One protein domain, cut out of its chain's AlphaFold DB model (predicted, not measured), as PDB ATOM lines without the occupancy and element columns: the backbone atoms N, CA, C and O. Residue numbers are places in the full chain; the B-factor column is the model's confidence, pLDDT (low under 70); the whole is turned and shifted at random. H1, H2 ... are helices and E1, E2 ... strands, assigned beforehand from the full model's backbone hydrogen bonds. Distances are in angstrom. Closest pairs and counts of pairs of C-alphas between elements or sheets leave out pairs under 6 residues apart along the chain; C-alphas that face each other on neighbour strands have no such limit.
ATOM      1  N   VAL A 130      48.642 -10.633  16.135       83.31
ATOM      2  CA  VAL A 130      48.941 -11.817  15.316       83.31
ATOM      3  C   VAL A 130      50.441 -12.134  15.333       83.31
ATOM      4  O   VAL A 130      51.254 -11.276  14.964       83.31
ATOM      5  N   SER A 131      50.800 -13.366  15.712       86.38
ATOM      6  CA  SER A 131      52.184 -13.853  15.758       86.38
ATOM      7  C   SER A 131      52.845 -13.826  14.368       86.38
ATOM      8  O   SER A 131      52.187 -13.911  13.326       86.38
ATOM      9  N   ASN A 132      54.176 -13.714  14.312       81.75
ATOM     10  CA  ASN A 132      54.895 -13.783  13.030       81.75
ATOM     11  C   ASN A 132      54.792 -15.174  12.384       81.75
ATOM     12  O   ASN A 132      54.707 -15.267  11.163       81.75
ATOM     13  N   HIS A 133      54.751 -16.229  13.201       88.12
ATOM     14  CA  HIS A 133      54.540 -17.603  12.750       88.12
ATOM     15  C   HIS A 133      53.178 -17.753  12.054       88.12
ATOM     16  O   HIS A 133      53.103 -18.274  10.945       88.12
ATOM     17  N   CYS A 134      52.122 -17.172  12.628       87.94
ATOM     18  CA  CYS A 134      50.790 -17.137  12.031       87.94
ATOM     19  C   CYS A 134      50.774 -16.486  10.643       87.94
ATOM     20  O   CYS A 134      50.108 -16.984   9.737       87.94
ATOM     21  N   LYS A 135      51.530 -15.397  10.447       85.75
ATOM     22  CA  LYS A 135      51.643 -14.732   9.138       85.75
ATOM     23  C   LYS A 135      52.353 -15.614   8.112       85.75
ATOM     24  O   LYS A 135      51.873 -15.718   6.989       85.75
ATOM     25  N   GLN A 136      53.448 -16.264   8.506       87.81
ATOM     26  CA  GLN A 136      54.215 -17.164   7.634       87.81
ATOM     27  C   GLN A 136      53.356 -18.336   7.149       87.81
ATOM     28  O   GLN A 136      53.204 -18.532   5.947       87.81
ATOM     29  N   ILE A 137      52.698 -19.043   8.071       88.38
ATOM     30  CA  ILE A 137      51.844 -20.190   7.733       88.38
ATOM     31  C   ILE A 137      50.632 -19.760   6.892       88.38
ATOM     32  O   ILE A 137      50.224 -20.465   5.967       88.38
ATOM     33  N   TYR A 138      50.061 -18.581   7.157       86.38
ATOM     34  CA  TYR A 138      48.985 -18.039   6.325       86.38
ATOM     35  C   TYR A 138      49.452 -17.738   4.891       86.38
ATOM     36  O   TYR A 138      48.729 -18.027   3.934       86.38
ATOM     37  N   GLU A 139      50.660 -17.195   4.717       84.31
ATOM     38  CA  GLU A 139      51.250 -16.988   3.392       84.31
ATOM     39  C   GLU A 139      51.463 -18.316   2.646       84.31
ATOM     40  O   GLU A 139      51.114 -18.392   1.464       84.31
ATOM     41  N   GLU A 140      51.929 -19.370   3.326       85.50
ATOM     42  CA  GLU A 140      52.044 -20.728   2.768       85.50
ATOM     43  C   GLU A 140      50.676 -21.281   2.320       85.50
ATOM     44  O   GLU A 140      50.526 -21.763   1.193       85.50
ATOM     45  N   LEU A 141      49.637 -21.139   3.153       84.00
ATOM     46  CA  LEU A 141      48.272 -21.576   2.832       84.00
ATOM     47  C   LEU A 141      47.724 -20.877   1.578       84.00
ATOM     48  O   LEU A 141      47.167 -21.532   0.692       84.00
ATOM     49  N   VAL A 142      47.861 -19.549   1.495       79.75
ATOM     50  CA  VAL A 142      47.265 -18.746   0.415       79.75
ATOM     51  C   VAL A 142      48.062 -18.845  -0.885       79.75
ATOM     52  O   VAL A 142      47.466 -18.959  -1.962       79.75
ATOM     53  N   ARG A 143      49.397 -18.773  -0.815       80.12
ATOM     54  CA  ARG A 143      50.265 -18.704  -2.002       80.12
ATOM     55  C   ARG A 143      50.731 -20.074  -2.463       80.12
ATOM     56  O   ARG A 143      50.589 -20.392  -3.643       80.12
ATOM     57  N   GLU A 144      51.277 -20.872  -1.551       76.06
ATOM     58  CA  GLU A 144      51.911 -22.155  -1.878       76.06
ATOM     59  C   GLU A 144      50.892 -23.297  -1.953       76.06
ATOM     60  O   GLU A 144      51.110 -24.289  -2.649       76.06
ATOM     61  N   LYS A 145      49.730 -23.127  -1.301       75.94
ATOM     62  CA  LYS A 145      48.640 -24.115  -1.233       75.94
ATOM     63  C   LYS A 145      49.123 -25.468  -0.695       75.94
ATOM     64  O   LYS A 145      48.616 -26.519  -1.097       75.94
ATOM     65  N   THR A 146      50.128 -25.452   0.169       80.50
ATOM     66  CA  THR A 146      50.712 -26.632   0.823       80.50
ATOM     67  C   THR A 146      49.780 -27.208   1.888       80.50
ATOM     68  O   THR A 146      49.773 -28.418   2.105       80.50
ATOM     69  N   HIS A 147      48.925 -26.357   2.456       86.38
ATOM     70  CA  HIS A 147      47.996 -26.684   3.535       86.38
ATOM     71  C   HIS A 147      46.537 -26.580   3.063       86.38
ATOM     72  O   HIS A 147      46.223 -25.862   2.106       86.38
ATOM     73  N   ARG A 148      45.624 -27.311   3.711       88.50
ATOM     74  CA  ARG A 148      44.179 -27.244   3.418       88.50
ATOM     75  C   ARG A 148      43.489 -26.169   4.248       88.50
ATOM     76  O   ARG A 148      42.650 -25.427   3.715       88.50
ATOM     77  N   TYR A 149      43.860 -26.102   5.522       89.62
ATOM     78  CA  TYR A 149      43.333 -25.182   6.516       89.62
ATOM     79  C   TYR A 149      44.371 -24.858   7.589       89.62
ATOM     80  O   TYR A 149      45.365 -25.562   7.755       89.62
ATOM     81  N   ILE A 150      44.110 -23.785   8.328       91.06
ATOM     82  CA  ILE A 150      44.840 -23.406   9.536       91.06
ATOM     83  C   ILE A 150      43.816 -23.154  10.634       91.06
ATOM     84  O   ILE A 150      42.788 -22.523  10.376       91.06
ATOM     85  N   ILE A 151      44.113 -23.609  11.847       90.81
ATOM     86  CA  ILE A 151      43.365 -23.276  13.057       90.81
ATOM     87  C   ILE A 151      44.240 -22.387  13.930       90.81
ATOM     88  O   ILE A 151      45.373 -22.734  14.265       90.81
ATOM     89  N   PHE A 152      43.699 -21.235  14.295       90.56
ATOM     90  CA  PHE A 152      44.303 -20.249  15.171       90.56
ATOM     91  C   PHE A 152      43.655 -20.288  16.551       90.56
ATOM     92  O   PHE A 152      42.451 -20.533  16.687       90.56
ATOM     93  N   TYR A 153      44.446 -19.944  17.558       89.06
ATOM     94  CA  TYR A 153      44.010 -19.801  18.941       89.06
ATOM     95  C   TYR A 153      44.574 -18.525  19.552       89.06
ATOM     96  O   TYR A 153      45.568 -17.973  19.079       89.06
ATOM     97  N   ILE A 154      43.934 -18.065  20.627       85.56
ATOM     98  CA  ILE A 154      44.454 -16.966  21.436       85.56
ATOM     99  C   ILE A 154      45.375 -17.562  22.504       85.56
ATOM    100  O   ILE A 154      44.925 -18.197  23.461       85.56
ATOM    101  N   LYS A 155      46.672 -17.346  22.327       83.25
ATOM    102  CA  LYS A 155      47.742 -17.668  23.259       83.25
ATOM    103  C   LYS A 155      47.878 -16.568  24.309       83.25
ATOM    104  O   LYS A 155      47.903 -15.378  23.987       83.25
ATOM    105  N   ASP A 156      47.941 -16.984  25.573       77.25
ATOM    106  CA  ASP A 156      48.159 -16.120  26.741       77.25
ATOM    107  C   ASP A 156      47.212 -14.896  26.825       77.25
ATOM    108  O   ASP A 156      47.509 -13.920  27.504       77.25
ATOM    109  N   GLU A 157      46.052 -14.950  26.153       78.00
ATOM    110  CA  GLU A 157      45.020 -13.897  26.090       78.00
ATOM    111  C   GLU A 157      45.413 -12.572  25.402       78.00
ATOM    112  O   GLU A 157      44.694 -11.576  25.543       78.00
ATOM    113  N   TYR A 158      46.535 -12.526  24.677       79.62
ATOM    114  CA  TYR A 158      46.977 -11.315  23.960       79.62
ATOM    115  C   TYR A 158      47.665 -11.583  22.610       79.62
ATOM    116  O   TYR A 158      47.961 -10.632  21.882       79.62
ATOM    117  N   GLU A 159      47.933 -12.837  22.245       83.31
ATOM    118  CA  GLU A 159      48.574 -13.193  20.975       83.31
ATOM    119  C   GLU A 159      47.731 -14.231  20.225       83.31
ATOM    120  O   GLU A 159      47.287 -15.207  20.812       83.31
ATOM    121  N   ILE A 160      47.495 -14.038  18.930       87.88
ATOM    122  CA  ILE A 160      46.903 -15.042  18.044       87.88
ATOM    123  C   ILE A 160      48.047 -15.826  17.414       87.88
ATOM    124  O   ILE A 160      48.909 -15.241  16.754       87.88
ATOM    125  N   ASP A 161      48.034 -17.141  17.590       90.19
ATOM    126  CA  ASP A 161      49.030 -18.047  17.021       90.19
ATOM    127  C   ASP A 161      48.353 -19.268  16.384       90.19
ATOM    128  O   ASP A 161      47.137 -19.450  16.477       90.19
ATOM    129  N   VAL A 162      49.138 -20.092  15.697       92.00
ATOM    130  CA  VAL A 162      48.654 -21.299  15.016       92.00
ATOM    131  C   VAL A 162      48.585 -22.460  16.003       92.00
ATOM    132  O   VAL A 162      49.594 -22.831  16.598       92.00
ATOM    133  N   GLU A 163      47.392 -23.029  16.170       90.69
ATOM    134  CA  GLU A 163      47.160 -24.247  16.956       90.69
ATOM    135  C   GLU A 163      47.404 -25.485  16.087       90.69
ATOM    136  O   GLU A 163      48.074 -26.421  16.517       90.69
ATOM    137  N   PHE A 164      46.899 -25.470  14.847       90.50
ATOM    138  CA  PHE A 164      46.968 -26.615  13.945       90.50
ATOM    139  C   PHE A 164      47.062 -26.197  12.474       90.50
ATOM    140  O   PHE A 164      46.481 -25.191  12.059       90.50
ATOM    141  N   VAL A 165      47.776 -26.995  11.679       92.56
ATOM    142  CA  VAL A 165      47.914 -26.825  10.228       92.56
ATOM    143  C   VAL A 165      47.499 -28.122   9.556       92.56
ATOM    144  O   VAL A 165      48.170 -29.139   9.719       92.56
ATOM    145  N   GLY A 166      46.398 -28.069   8.809       91.88
ATOM    146  CA  GLY A 166      45.838 -29.238   8.153       91.88
ATOM    147  C   GLY A 166      46.523 -29.558   6.832       91.88
ATOM    148  O   GLY A 166      46.740 -28.669   5.992       91.88
ATOM    149  N   ALA A 167      46.842 -30.833   6.624       89.88
ATOM    150  CA  ALA A 167      47.474 -31.311   5.403       89.88
ATOM    151  C   ALA A 167      46.559 -31.094   4.192       89.88
ATOM    152  O   ALA A 167      45.338 -31.177   4.279       89.88
ATOM    153  N   ARG A 168      47.137 -30.874   3.005       86.38
ATOM    154  CA  ARG A 168      46.364 -30.641   1.768       86.38
ATOM    155  C   ARG A 168      45.322 -31.729   1.453       86.38
ATOM    156  O   ARG A 168      44.350 -31.438   0.757       86.38
ATOM    157  N   SER A 169      45.567 -32.964   1.884       88.50
ATOM    158  CA  SER A 169      44.697 -34.121   1.649       88.50
ATOM    159  C   SER A 169      43.519 -34.232   2.613       88.50
ATOM    160  O   SER A 169      42.624 -35.017   2.324       88.50
ATOM    161  N   GLU A 170      43.536 -33.499   3.725       91.12
ATOM    162  CA  GLU A 170      42.461 -33.521   4.720       91.12
ATOM    163  C   GLU A 170      41.216 -32.814   4.186       91.12
ATOM    164  O   GLU A 170      41.291 -31.922   3.332       91.12
ATOM    165  N   ASP A 171      40.066 -33.249   4.676       88.69
ATOM    166  CA  ASP A 171      38.727 -32.850   4.306       88.69
ATOM    167  C   ASP A 171      38.082 -31.925   5.353       88.69
ATOM    168  O   ASP A 171      38.746 -31.288   6.176       88.69
ATOM    169  N   TYR A 172      36.774 -31.714   5.220       84.81
ATOM    170  CA  TYR A 172      36.033 -30.809   6.089       84.81
ATOM    171  C   TYR A 172      35.721 -31.413   7.467       84.81
ATOM    172  O   TYR A 172      35.666 -30.670   8.447       84.81
ATOM    173  N   ASP A 173      35.522 -32.725   7.551       88.38
ATOM    174  CA  ASP A 173      35.201 -33.407   8.803       88.38
ATOM    175  C   ASP A 173      36.448 -33.501   9.692       88.38
ATOM    176  O   ASP A 173      36.358 -33.290  10.908       88.38
ATOM    177  N   GLU A 174      37.627 -33.704   9.092       91.00
ATOM    178  CA  GLU A 174      38.906 -33.583   9.805       91.00
ATOM    179  C   GLU A 174      39.129 -32.155  10.321       91.00
ATOM    180  O   GLU A 174      39.370 -31.961  11.514       91.00
ATOM    181  N   PHE A 175      38.897 -31.139   9.480       89.38
ATOM    182  CA  PHE A 175      38.951 -29.735   9.900       89.38
ATOM    183  C   PHE A 175      38.029 -29.431  11.088       89.38
ATOM    184  O   PHE A 175      38.440 -28.761  12.036       89.38
ATOM    185  N   LEU A 176      36.775 -29.893  11.044       86.81
ATOM    186  CA  LEU A 176      35.826 -29.677  12.136       86.81
ATOM    187  C   LEU A 176      36.259 -30.379  13.419       86.81
ATOM    188  O   LEU A 176      36.093 -29.809  14.500       86.81
ATOM    189  N   THR A 177      36.808 -31.585  13.295       88.19
ATOM    190  CA  THR A 177      37.343 -32.335  14.429       88.19
ATOM    191  C   THR A 177      38.438 -31.523  15.101       88.19
ATOM    192  O   THR A 177      38.314 -31.214  16.288       88.19
ATOM    193  N   ASP A 178      39.432 -31.074  14.335       89.75
ATOM    194  CA  ASP A 178      40.558 -30.302  14.860       89.75
ATOM    195  C   ASP A 178      40.125 -28.965  15.460       89.75
ATOM    196  O   ASP A 178      40.584 -28.573  16.535       89.75
ATOM    197  N   LEU A 179      39.176 -28.279  14.816       85.50
ATOM    198  CA  LEU A 179      38.645 -26.999  15.285       85.50
ATOM    199  C   LEU A 179      37.940 -27.125  16.646       85.50
ATOM    200  O   LEU A 179      37.898 -26.169  17.426       85.50
ATOM    201  N   GLN A 180      37.384 -28.301  16.943       85.69
ATOM    202  CA  GLN A 180      36.629 -28.581  18.162       85.69
ATOM    203  C   GLN A 180      37.457 -29.263  19.262       85.69
ATOM    204  O   GLN A 180      36.979 -29.316  20.401       85.69
ATOM    205  N   ILE A 181      38.685 -29.729  18.967       82.62
ATOM    206  CA  ILE A 181      39.530 -30.526  19.883       82.62
ATOM    207  C   ILE A 181      39.578 -29.930  21.283       82.62
ATOM    208  O   ILE A 181      39.449 -30.634  22.284       82.62
ATOM    209  N   ALA A 182      39.761 -28.620  21.375       72.94
ATOM    210  CA  ALA A 182      40.122 -28.011  22.636       72.94
ATOM    211  C   ALA A 182      38.926 -27.402  23.402       72.94
ATOM    212  O   ALA A 182      39.095 -26.598  24.327       72.94
ATOM    213  N   GLY A 183      37.712 -27.851  23.058       73.88
ATOM    214  CA  GLY A 183      36.523 -27.805  23.908       73.88
ATOM    215  C   GLY A 183      35.745 -26.486  23.924       73.88
ATOM    216  O   GLY A 183      36.123 -25.487  23.319       73.88
ATOM    217  N   ALA A 184      34.628 -26.490  24.661       68.25
ATOM    218  CA  ALA A 184      33.589 -25.457  24.603       68.25
ATOM    219  C   ALA A 184      33.974 -24.057  25.080       68.25
ATOM    220  O   ALA A 184      33.287 -23.097  24.746       68.25
ATOM    221  N   ASN A 185      35.032 -23.959  25.880       68.88
ATOM    222  CA  ASN A 185      35.360 -22.754  26.635       68.88
ATOM    223  C   ASN A 185      36.585 -22.017  26.079       68.88
ATOM    224  O   ASN A 185      37.174 -21.211  26.797       68.88
ATOM    225  N   LYS A 186      37.012 -22.296  24.840       73.31
ATOM    226  CA  LYS A 186      37.991 -21.429  24.176       73.31
ATOM    227  C   LYS A 186      37.641 -21.192  22.715       73.31
ATOM    228  O   LYS A 186      37.193 -22.100  22.015       73.31
ATOM    229  N   CYS A 187      37.908 -19.969  22.280       75.75
ATOM    230  CA  CYS A 187      37.696 -19.524  20.916       75.75
ATOM    231  C   CYS A 187      38.808 -20.050  20.002       75.75
ATOM    232  O   CYS A 187      39.990 -19.852  20.293       75.75
ATOM    233  N   ARG A 188      38.416 -20.686  18.893       85.00
ATOM    234  CA  ARG A 188      39.298 -20.996  17.761       85.00
ATOM    235  C   ARG A 188      38.772 -20.346  16.504       85.00
ATOM    236  O   ARG A 188      37.558 -20.192  16.338       85.00
ATOM    237  N   TYR A 189      39.707 -20.025  15.625       85.25
ATOM    238  CA  TYR A 189      39.439 -19.430  14.329       85.25
ATOM    239  C   TYR A 189      40.035 -20.330  13.253       85.25
ATOM    240  O   TYR A 189      41.212 -20.649  13.311       85.25
ATOM    241  N   GLY A 190      39.248 -20.755  12.273       85.19
ATOM    242  CA  GLY A 190      39.713 -21.555  11.144       85.19
ATOM    243  C   GLY A 190      39.772 -20.731   9.862       85.19
ATOM    244  O   GLY A 190      38.821 -20.014   9.558       85.19
ATOM    245  N   SER A 191      40.847 -20.860   9.088       82.94
ATOM    246  CA  SER A 191      40.927 -20.387   7.698       82.94
ATOM    247  C   SER A 191      41.091 -21.580   6.767       82.94
ATOM    248  O   SER A 191      41.888 -22.471   7.046       82.94
ATOM    249  N   THR A 192      40.344 -21.619   5.660       80.00
ATOM    250  CA  THR A 192      40.347 -22.758   4.726       80.00
ATOM    251  C   THR A 192      40.382 -22.304   3.266       80.00
ATOM    252  O   THR A 192      40.010 -21.177   2.940       80.00
ATOM    253  N   THR A 193      40.805 -23.199   2.368       73.06
ATOM    254  CA  THR A 193      40.929 -22.927   0.920       73.06
ATOM    255  C   THR A 193      39.770 -23.472   0.067       73.06
ATOM    256  O   THR A 193      39.819 -23.382  -1.159       73.06
ATOM    257  N   TRP A 194      38.749 -24.090   0.675       64.62
ATOM    258  CA  TRP A 194      37.655 -24.789  -0.032       64.62
ATOM    259  C   TRP A 194      36.688 -23.855  -0.770       64.62
ATOM    260  O   TRP A 194      36.060 -24.238  -1.752       64.62
ATOM    261  N   SER A 195      36.582 -22.616  -0.308       52.56
ATOM    262  CA  SER A 195      35.860 -21.513  -0.939       52.56
ATOM    263  C   SER A 195      36.553 -20.213  -0.517       52.56
ATOM    264  O   SER A 195      37.452 -20.281   0.318       52.56
ATOM    265  N   ILE A 196      36.216 -19.069  -1.133       59.03
ATOM    266  CA  ILE A 196      36.785 -17.730  -0.840       59.03
ATOM    267  C   ILE A 196      37.227 -17.638   0.633       59.03
ATOM    268  O   ILE A 196      36.391 -17.973   1.474       59.03
ATOM    269  N   PRO A 197      38.468 -17.206   0.948       58.75
ATOM    270  CA  PRO A 197      38.987 -17.223   2.313       58.75
ATOM    271  C   PRO A 197      37.972 -16.623   3.289       58.75
ATOM    272  O   PRO A 197      37.557 -15.470   3.149       58.75
ATOM    273  N   ARG A 198      37.517 -17.446   4.232       63.19
ATOM    274  CA  ARG A 198      36.585 -17.069   5.296       63.19
ATOM    275  C   ARG A 198      37.182 -17.483   6.620       63.19
ATOM    276  O   ARG A 198      37.752 -18.569   6.718       63.19
ATOM    277  N   ILE A 199      36.985 -16.635   7.620       66.50
ATOM    278  CA  ILE A 199      37.288 -16.969   9.004       66.50
ATOM    279  C   ILE A 199      36.061 -17.668   9.583       66.50
ATOM    280  O   ILE A 199      34.935 -17.172   9.485       66.50
ATOM    281  N   VAL A 200      36.288 -18.846  10.150       68.12
ATOM    282  CA  VAL A 200      35.291 -19.633  10.873       68.12
ATOM    283  C   VAL A 200      35.587 -19.498  12.357       68.12
ATOM    284  O   VAL A 200      36.639 -19.951  12.791       68.12
ATOM    285  N   GLN A 201      34.695 -18.898  13.140       74.00
ATOM    286  CA  GLN A 201      34.882 -18.747  14.584       74.00
ATOM    287  C   GLN A 201      33.962 -19.691  15.356       74.00
ATOM    288  O   GLN A 201      32.759 -19.764  15.099       74.00
ATOM    289  N   VAL A 202      34.523 -20.383  16.347       65.12
ATOM    290  CA  VAL A 202      33.773 -21.263  17.251       65.12
ATOM    291  C   VAL A 202      33.736 -20.647  18.642       65.12
ATOM    292  O   VAL A 202      34.763 -20.530  19.303       65.12
ATOM    293  N   HIS A 203      32.540 -20.256  19.085       61.53
ATOM    294  CA  HIS A 203      32.314 -19.699  20.427       61.53
ATOM    295  C   HIS A 203      31.943 -20.787  21.446       61.53
ATOM    296  O   HIS A 203      32.201 -20.649  22.638       61.53
ATOM    297  N   ARG A 204      31.295 -21.859  20.970       57.81
ATOM    298  CA  ARG A 204      30.933 -23.096  21.690       57.81
ATOM    299  C   ARG A 204      31.019 -24.252  20.687       57.81
ATOM    300  O   ARG A 204      30.819 -23.980  19.507       57.81
ATOM    301  N   PRO A 205      31.189 -25.528  21.085       57.59
ATOM    302  CA  PRO A 205      31.392 -26.639  20.145       57.59
ATOM    303  C   PRO A 205      30.222 -26.789  19.167       57.59
ATOM    304  O   PRO A 205      30.370 -27.328  18.080       57.59
ATOM    305  N   THR A 206      29.052 -26.274  19.550       64.62
ATOM    306  CA  THR A 206      27.809 -26.308  18.780       64.62
ATOM    307  C   THR A 206      27.461 -24.986  18.090       64.62
ATOM    308  O   THR A 206      26.404 -24.903  17.469       64.62
ATOM    309  N   HIS A 207      28.268 -23.926  18.228       62.88
ATOM    310  CA  HIS A 207      27.967 -22.608  17.661       62.88
ATOM    311  C   HIS A 207      29.141 -22.067  16.839       62.88
ATOM    312  O   HIS A 207      30.181 -21.694  17.390       62.88
ATOM    313  N   ILE A 208      28.930 -22.020  15.522       64.50
ATOM    314  CA  ILE A 208      29.914 -21.641  14.507       64.50
ATOM    315  C   ILE A 208      29.410 -20.400  13.768       64.50
ATOM    316  O   ILE A 208      28.273 -20.379  13.293       64.50
ATOM    317  N   THR A 209      30.262 -19.385  13.643       73.56
ATOM    318  CA  THR A 209      29.994 -18.157  12.884       73.56
ATOM    319  C   THR A 209      30.991 -18.007  11.734       73.56
ATOM    320  O   THR A 209      32.128 -18.470  11.815       73.56
ATOM    321  N   TYR A 210      30.554 -17.371  10.643       67.69
ATOM    322  CA  TYR A 210      31.381 -17.122   9.458       67.69
ATOM    323  C   TYR A 210      31.559 -15.624   9.243       67.69
ATOM    324  O   TYR A 210      30.571 -14.902   9.103       67.69
ATOM    325  N   GLU A 211      32.807 -15.187   9.115       66.06
ATOM    326  CA  GLU A 211      33.151 -13.805   8.792       66.06
ATOM    327  C   GLU A 211      33.814 -13.716   7.413       66.06
ATOM    328  O   GLU A 211      34.626 -14.561   7.017       66.06
ATOM    329  N   LYS A 212      33.436 -12.690   6.643       53.88
ATOM    330  CA  LYS A 212      34.099 -12.371   5.374       53.88
ATOM    331  C   LYS A 212      35.403 -11.639   5.676       53.88
ATOM    332  O   LYS A 212      35.361 -10.580   6.291       53.88
ATOM    333  N   CYS A 213      36.523 -12.152   5.172       41.06
ATOM    334  CA  CYS A 213      37.761 -11.380   5.116       41.06
ATOM    335  C   CYS A 213      37.606 -10.264   4.072       41.06
ATOM    336  O   CYS A 213      37.413 -10.558   2.889       41.06
TER     337      CYS A 213
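This is residues 130 to 213 of the 214 residues of an uncharacterized protein of Callosobruchus maculatus (UniProt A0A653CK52). A strongly twisted five-stranded sheet has one helix on each face, making three layers: H1 packs on one face near the E2 edge, H2 on the other. The hairpin end at E5 reaches past both helices. The printed part has 84 residues, with named elements in the order H1, E1, E2, H2, E3, E4, E5. The sheet runs E2, E1, E3, E4, E5, all antiparallel; the class is mixed. The whole is compact, with a radius of gyration of the C-alphas of 12.0 A and spans of 33 by 27 by 22 A.

E1, residues 147 to 155, and E2, residues 159 to 167, form a hairpin; N 151 and O 164 are 2.9 A apart. E3, residues 188 to 192, is the antiparallel neighbour of E1, with N 152 and O 189 at 2.7 A. E3, E4, residues 198 to 204, and E5, residues 207 to 212, form a meander, each strand the antiparallel neighbour of the one before; N 190 and O 200 are 2.8 A apart, N 201 and O 209 2.9 A. H1, residues 132 to 144, is on the sheet at a height of 9.2 A, along the strands, 15 degrees from E1 on the local plane; its closest C-alphas to E1 are Leu 141 and His 147, 5.2 A. H2, residues 172 to 180, is on the opposite face; its closest C-alphas to E1 are Leu 179 and Ile 151, 6.4 A. E2, H2 and E3 form a split strand-helix-strand unit, two strands running the same way with E1 between them, its crossover right-handed. In H1 and H2 every O i to N i+4 pair is within hydrogen-bond range.

E2 measures 23.9 A, E1 21.7 A, E4 18.4 A and H1 17.4 A. H1 begins at C-alpha 132, (54.895, -13.783, 13.030); E5 ends at C-alpha 212, (34.099, -12.371, 5.374).

The farthest C-alphas, Glu 144 and Asn 185, are 33.0 A apart. The printed part has no cut and no long link. Mean pLDDT of the printed part is 79.2; residues 184 to 185, 194 to 200, 202 to 208 and 210 to 213 are under 70.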